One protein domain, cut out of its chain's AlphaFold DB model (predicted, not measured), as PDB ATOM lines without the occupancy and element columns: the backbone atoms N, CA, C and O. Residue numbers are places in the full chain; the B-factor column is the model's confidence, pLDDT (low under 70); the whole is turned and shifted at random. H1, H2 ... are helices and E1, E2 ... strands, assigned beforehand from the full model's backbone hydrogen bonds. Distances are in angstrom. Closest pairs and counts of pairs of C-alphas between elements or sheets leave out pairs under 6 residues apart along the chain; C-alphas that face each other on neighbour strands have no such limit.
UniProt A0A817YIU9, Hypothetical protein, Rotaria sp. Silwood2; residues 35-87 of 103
ATOM      1  N   GLY A  35     139.440  91.882 141.259       94.75
ATOM      2  CA  GLY A  35     139.145  93.200 140.714       94.75
ATOM      3  C   GLY A  35     139.562  94.360 141.612       94.75
ATOM      4  O   GLY A  35     140.214  94.197 142.640       94.75
ATOM      5  N   ILE A  36     139.159  95.561 141.206       95.12
ATOM      6  CA  ILE A  36     139.557  96.816 141.851       95.12
ATOM      7  C   ILE A  36     138.780  97.017 143.155       95.12
ATOM      8  O   ILE A  36     137.554  96.901 143.179       95.12
ATOM      9  N   ILE A  37     139.486  97.372 144.229       95.62
ATOM     10  CA  ILE A  37     138.854  97.836 145.469       95.62
ATOM     11  C   ILE A  37     138.353  99.270 145.236       95.62
ATOM     12  O   ILE A  37     139.164 100.125 144.883       95.62
ATOM     13  N   PRO A  38     137.051  99.567 145.414       95.44
ATOM     14  CA  PRO A  38     136.533 100.913 145.195       95.44
ATOM     15  C   PRO A  38     137.169 101.950 146.125       95.44
ATOM     16  O   PRO A  38     137.409 101.678 147.306       95.44
ATOM     17  N   ASP A  39     137.359 103.165 145.614       93.25
ATOM     18  CA  ASP A  39     137.796 104.300 146.427       93.25
ATOM     19  C   ASP A  39     136.827 104.541 147.591       93.25
ATOM     20  O   ASP A  39     135.603 104.487 147.443       93.25
ATOM     21  N   GLY A  40     137.382 104.794 148.776       93.56
ATOM     22  CA  GLY A  40     136.601 104.979 149.995       93.56
ATOM     23  C   GLY A  40     135.919 103.725 150.540       93.56
ATOM     24  O   GLY A  40     135.116 103.849 151.471       93.56
ATOM     25  N   TYR A  41     136.225 102.524 150.032       94.19
ATOM     26  CA  TYR A  41     135.716 101.277 150.600       94.19
ATOM     27  C   TYR A  41     136.013 101.201 152.109       94.19
ATOM     28  O   TYR A  41     137.163 101.244 152.550       94.19
ATOM     29  N   LYS A  42     134.946 101.139 152.917       92.94
ATOM     30  CA  LYS A  42     134.996 101.203 154.392       92.94
ATOM     31  C   LYS A  42     135.745 102.435 154.941       92.94
ATOM     32  O   LYS A  42     136.400 102.348 155.974       92.94
ATOM     33  N   ASN A  43     135.623 103.590 154.278       93.31
ATOM     34  CA  ASN A  43     136.336 104.844 154.580       93.31
ATOM     35  C   ASN A  43     137.861 104.785 154.381       93.31
ATOM     36  O   ASN A  43     138.583 105.662 154.864       93.31
ATOM     37  N   LEU A  44     138.355 103.787 153.649       94.31
ATOM     38  CA  LEU A  44     139.764 103.627 153.319       94.31
ATOM     39  C   LEU A  44     139.970 103.685 151.805       94.31
ATOM     40  O   LEU A  44     139.154 103.196 151.030       94.31
ATOM     41  N   ASN A  45     141.098 104.253 151.398       95.38
ATOM     42  CA  ASN A  45     141.610 104.161 150.039       95.38
ATOM     43  C   ASN A  45     142.734 103.128 150.016       95.38
ATOM     44  O   ASN A  45     143.657 103.195 150.834       95.38
ATOM     45  N   TRP A  46     142.655 102.212 149.056       94.94
ATOM     46  CA  TRP A  46     143.571 101.090 148.887       94.94
ATOM     47  C   TRP A  46     144.383 101.290 147.606       94.94
ATOM     48  O   TRP A  46     143.965 100.903 146.520       94.94
ATOM     49  N   LEU A  47     145.545 101.931 147.721       95.00
ATOM     50  CA  LEU A  47     146.400 102.222 146.569       95.00
ATOM     51  C   LEU A  47     147.312 101.032 146.259       95.00
ATOM     52  O   LEU A  47     147.936 100.477 147.168       95.00
ATOM     53  N   ASN A  48     147.426 100.699 144.969       94.38
ATOM     54  CA  ASN A  48     148.167  99.543 144.442       94.38
ATOM     55  C   ASN A  48     147.688  98.189 144.996       94.38
ATOM     56  O   ASN A  48     148.472  97.243 145.082       94.38
ATOM     57  N   ALA A  49     146.416  98.104 145.383       94.88
ATOM     58  CA  ALA A  49     145.799  96.883 145.868       94.88
ATOM     59  C   ALA A  49     144.533  96.559 145.071       94.88
ATOM     60  O   ALA A  49     143.784  97.441 144.657       94.88
ATOM     61  N   GLU A  50     144.292  95.269 144.907       95.19
ATOM     62  CA  GLU A  50     143.084  94.699 144.316       95.19
ATOM     63  C   GLU A  50     142.494  93.682 145.294       95.19
ATOM     64  O   GLU A  50     143.174  93.259 146.227       95.19
ATOM     65  N   TYR A  51     141.239  93.278 145.110       93.81
ATOM     66  CA  TYR A  51     140.684  92.127 145.818       93.81
ATOM     67  C   TYR A  51     140.864  90.858 144.979       93.81
ATOM     68  O   TYR A  51     140.792  90.901 143.751       93.81
ATOM     69  N   ILE A  52     141.047  89.711 145.633       92.56
ATOM     70  CA  ILE A  52     141.091  88.394 144.989       92.56
ATOM     71  C   ILE A  52     140.285  87.371 145.778       92.56
ATOM     72  O   ILE A  52     140.351  87.325 147.002       92.56
ATOM     73  N   ASN A  53     139.551  86.526 145.060       92.31
ATOM     74  CA  ASN A  53     138.834  85.381 145.587       92.31
ATOM     75  C   ASN A  53     139.822  84.244 145.878       92.31
ATOM     76  O   ASN A  53     140.108  83.406 145.017       92.31
ATOM     77  N   ALA A  54     140.305  84.161 147.111       89.94
ATOM     78  CA  ALA A  54     141.203  83.112 147.571       89.94
ATOM     79  C   ALA A  54     140.643  81.697 147.340       89.94
ATOM     80  O   ALA A  54     141.419  80.764 147.126       89.94
ATOM     81  N   SER A  55     139.316  81.513 147.305       89.12
ATOM     82  CA  SER A  55     138.700  80.207 147.023       89.12
ATOM     83  C   SER A  55     138.916  79.715 145.586       89.12
ATOM     84  O   SER A  55     138.818  78.511 145.347       89.12
ATOM     85  N   THR A  56     139.289  80.608 144.665       90.12
ATOM     86  CA  THR A  56     139.635  80.279 143.270       90.12
ATOM     87  C   THR A  56     141.131  80.036 143.058       90.12
ATOM     88  O   THR A  56     141.540  79.571 141.998       90.12
ATOM     89  N   THR A  57     141.961  80.302 144.072       86.75
ATOM     90  CA  THR A  57     143.426  80.136 144.005       86.75
ATOM     91  C   THR A  57     143.866  78.727 144.429       86.75
ATOM     92  O   THR A  57     143.099  78.033 145.103       86.75
ATOM     93  N   PRO A  58     145.081  78.259 144.086       86.56
ATOM     94  CA  PRO A  58     145.605  76.981 144.576       86.56
ATOM     95  C   PRO A  58     145.537  76.845 146.107       86.56
ATOM     96  O   PRO A  58     145.673  77.828 146.833       86.56
ATOM     97  N   THR A  59     145.312  75.632 146.626       84.06
ATOM     98  CA  THR A  59     145.108  75.388 148.073       84.06
ATOM     99  C   THR A  59     146.322  75.716 148.936       84.06
ATOM    100  O   THR A  59     146.175  76.029 150.112       84.06
ATOM    101  N   ASN A  60     147.508  75.669 148.342       81.12
ATOM    102  CA  ASN A  60     148.784  76.012 148.952       81.12
ATOM    103  C   ASN A  60     149.100  77.516 148.905       81.12
ATOM    104  O   ASN A  60     150.141  77.916 149.422       81.12
ATOM    105  N   ASN A  61     148.256  78.347 148.286       82.62
ATOM    106  CA  ASN A  61     148.515  79.776 148.168       82.62
ATOM    107  C   ASN A  61     148.270  80.507 149.494       82.62
ATOM    108  O   ASN A  61     147.280  80.261 150.184       82.62
ATOM    109  N   GLY A  62     149.142  81.458 149.820       80.56
ATOM    110  CA  GLY A  62     149.058  82.237 151.047       80.56
ATOM    111  C   GLY A  62     147.808  83.107 151.165       80.56
ATOM    112  O   GLY A  62     147.403  83.406 152.284       80.56
ATOM    113  N   TYR A  63     147.120  83.408 150.053       81.06
ATOM    114  CA  TYR A  63     145.784  84.020 150.087       81.06
ATOM    115  C   TYR A  63     144.809  83.220 150.947       81.06
ATOM    116  O   TYR A  63     144.029  83.802 151.687       81.06
ATOM    117  N   ARG A  64     144.877  81.886 150.911       81.19
ATOM    118  CA  ARG A  64     144.000  81.025 151.713       81.19
ATOM    119  C   ARG A  64     144.393  80.972 153.182       81.19
ATOM    120  O   ARG A  64     143.538  80.694 154.015       81.19
ATOM    121  N   THR A  65     145.654  81.245 153.500       72.12
ATOM    122  CA  THR A  65     146.180  81.198 154.869       72.12
ATOM    123  C   THR A  65     145.749  82.408 155.698       72.12
ATOM    124  O   THR A  65     145.682  82.306 156.917       72.12
ATOM    125  N   VAL A  66     145.437  83.539 155.052       66.06
ATOM    126  CA  VAL A  66     145.006  84.786 155.723       66.06
ATOM    127  C   VAL A  66     143.524  85.096 155.584       66.06
ATOM    128  O   VAL A  66     143.055  86.083 156.150       66.06
ATOM    129  N   VAL A  67     142.765  84.266 154.864       66.44
ATOM    130  CA  VAL A  67     141.304  84.393 154.816       66.44
ATOM    131  C   VAL A  67     140.749  84.032 156.187       66.44
ATOM    132  O   VAL A  67     140.531  82.866 156.509       66.44
ATOM    133  N   HIS A  68     140.495  85.058 156.989       64.81
ATOM    134  CA  HIS A  68     139.761  84.935 158.243       64.81
ATOM    135  C   HIS A  68     138.287  85.349 158.103       64.81
ATOM    136  O   HIS A  68     137.516  85.121 159.032       64.81
ATOM    137  N   SER A  69     137.880  85.917 156.957       61.66
ATOM    138  CA  SER A  69     136.564  86.553 156.801       61.66
ATOM    139  C   SER A  69     135.614  85.991 155.730       61.66
ATOM    140  O   SER A  69     134.443  86.332 155.819       61.66
ATOM    141  N   GLN A  70     136.054  85.078 154.844       64.19
ATOM    142  CA  GLN A  70     135.433  84.663 153.550       64.19
ATOM    143  C   GLN A  70     136.049  85.373 152.328       64.19
ATOM    144  O   GLN A  70     136.950  86.181 152.541       64.19
ATOM    145  N   PRO A  71     135.890  84.812 151.101       84.56
ATOM    146  CA  PRO A  71     137.041  84.393 150.316       84.56
ATOM    147  C   PRO A  71     137.829  85.549 149.711       84.56
ATOM    148  O   PRO A  71     138.895  85.296 149.151       84.56
ATOM    149  N   PHE A  72     137.325  86.776 149.782       91.06
ATOM    150  CA  PHE A  72     138.004  87.924 149.225       91.06
ATOM    151  C   PHE A  72     139.016  88.518 150.200       91.06
ATOM    152  O   PHE A  72     138.735  88.803 151.358       91.06
ATOM    153  N   VAL A  73     140.228  88.730 149.703       91.81
ATOM    154  CA  VAL A  73     141.288  89.438 150.425       91.81
ATOM    155  C   VAL A  73     141.878  90.511 149.531       91.81
ATOM    156  O   VAL A  73     141.921  90.343 148.311       91.81
ATOM    157  N   ALA A  74     142.367  91.599 150.126       93.19
ATOM    158  CA  ALA A  74     143.230  92.517 149.402       93.19
ATOM    159  C   ALA A  74     144.567  91.836 149.082       93.19
ATOM    160  O   ALA A  74     145.165  91.180 149.937       93.19
ATOM    161  N   TYR A  75     145.057  92.028 147.865       92.19
ATOM    162  CA  TYR A  75     146.370  91.578 147.438       92.19
ATOM    163  C   TYR A  75     147.105  92.657 146.651       92.19
ATOM    164  O   TYR A  75     146.528  93.636 146.181       92.19
ATOM    165  N   ASN A  76     148.413  92.452 146.524       93.00
ATOM    166  CA  ASN A  76     149.305  93.302 145.760       93.00
ATOM    167  C   ASN A  76     149.578  92.667 144.388       93.00
ATOM    168  O   ASN A  76     150.440  91.787 144.309       93.00
ATOM    169  N   PRO A  77     148.895  93.083 143.309       89.94
ATOM    170  CA  PRO A  77     149.117  92.508 141.982       89.94
ATOM    171  C   PRO A  77     150.496  92.849 141.403       89.94
ATOM    172  O   PRO A  77     151.000  92.133 140.544       89.94
ATOM    173  N   SER A  78     151.108  93.944 141.862       86.88
ATOM    174  CA  SER A  78     152.327  94.509 141.269       86.88
ATOM    175  C   SER A  78     153.625  94.105 141.977       86.88
ATOM    176  O   SER A  78     154.709  94.369 141.465       86.88
ATOM    177  N   GLY A  79     153.534  93.528 143.179       85.12
ATOM    178  CA  GLY A  79     154.689  93.290 144.053       85.12
ATOM    179  C   GLY A  79     155.315  94.562 144.654       85.12
ATOM    180  O   GLY A  79     156.314  94.462 145.361       85.12
ATOM    181  N   GLY A  80     154.741  95.747 144.404       89.44
ATOM    182  CA  GLY A  80     155.209  97.037 144.926       89.44
ATOM    183  C   GLY A  80     154.706  97.366 146.338       89.44
ATOM    184  O   GLY A  80     154.382  96.485 147.128       89.44
ATOM    185  N   ASN A  81     154.612  98.649 146.682       93.75
ATOM    186  CA  ASN A  81     154.052  99.078 147.966       93.75
ATOM    187  C   ASN A  81     152.527  99.237 147.873       93.75
ATOM    188  O   ASN A  81     152.045 100.012 147.043       93.75
ATOM    189  N   ILE A  82     151.789  98.595 148.784       93.75
ATOM    190  CA  ILE A  82     150.392  98.951 149.072       93.75
ATOM    191  C   ILE A  82     150.381 100.135 150.039       93.75
ATOM    192  O   ILE A  82     151.097 100.125 151.042       93.75
ATOM    193  N   THR A  83     149.540 101.131 149.760       94.75
ATOM    194  CA  THR A  83     149.298 102.250 150.681       94.75
ATOM    195  C   THR A  83     147.830 102.286 151.084       94.75
ATOM    196  O   THR A  83     146.952 102.325 150.226       94.75
ATOM    197  N   ILE A  84     147.572 102.319 152.394       94.44
ATOM    198  CA  ILE A  84     146.230 102.469 152.964       94.44
ATOM    199  C   ILE A  84     146.127 103.868 153.564       94.44
ATOM    200  O   ILE A  84     146.923 104.239 154.427       94.44
ATOM    201  N   THR A  85     145.153 104.650 153.106       94.50
ATOM    202  CA  THR A  85     144.870 105.990 153.647       94.50
ATOM    203  C   THR A  85     143.397 106.130 153.983       94.50
ATOM    204  O   THR A  85     142.566 105.374 153.489       94.50
ATOM    205  N   THR A  86     143.048 107.096 154.823       94.06
ATOM    206  CA  THR A  86     141.641 107.423 155.068       94.06
ATOM    207  C   THR A  86     141.063 108.234 153.925       94.06
ATOM    208  O   THR A  86     141.671 109.219 153.504       94.06
ATOM    209  N   ALA A  87     139.849 107.903 153.504       92.12
ATOM    210  CA  ALA A  87     139.137 108.654 152.474       92.12
ATOM    211  C   ALA A  87     138.634 110.029 152.945       92.12
ATOM    212  O   ALA A  87     138.413 110.926 152.141       92.12
TER     213      ALA A  87
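AT A GLANCE: This is residues 35 to 87 of the 103 residues of the protein "Hypothetical protein" of Rotaria sp. Silwood2 (UniProt A0A817YIU9). With little regular structure, two short antiparallel strand pairs follow each other along the longest axis, E1 with E4 at one end and E2 with E3 midway, and the small helix H1 lies toward the other end. The 53 printed residues, mostly strand by class, have one named helix and four named strands, E1, E2, H1, E3, E4, holding only 20 residues. The whole is only just compact, close to loose: radius of gyration of the C-alphas 11.5 A, spans 34 by 23 by 16 A.

HOW THE PARTS SIT: Look at E2, residues 50 to 53, antiparallel to E3, residues 72 to 75: N 52 and O 73 are within hydrogen-bond range at 2.9 A. E1, residues 44 to 47, is antiparallel to E4, residues 83 to 86, with N 45 and O 85 within range at 2.8 A. H1, residues 62 to 65, is too short for an O i to N i+4 pair; its one O i to N i+3 pair is within range.

IN THESE COORDINATES: Find C-alpha 44 at (139.764, 103.627, 153.319), where E1 begins; E4 runs 10.2 A to C-alpha 86 at (141.641, 107.423, 155.068).

THE WHOLE: The printed part has no cut and no long link; residues 66 to 70 have pLDDT under 70.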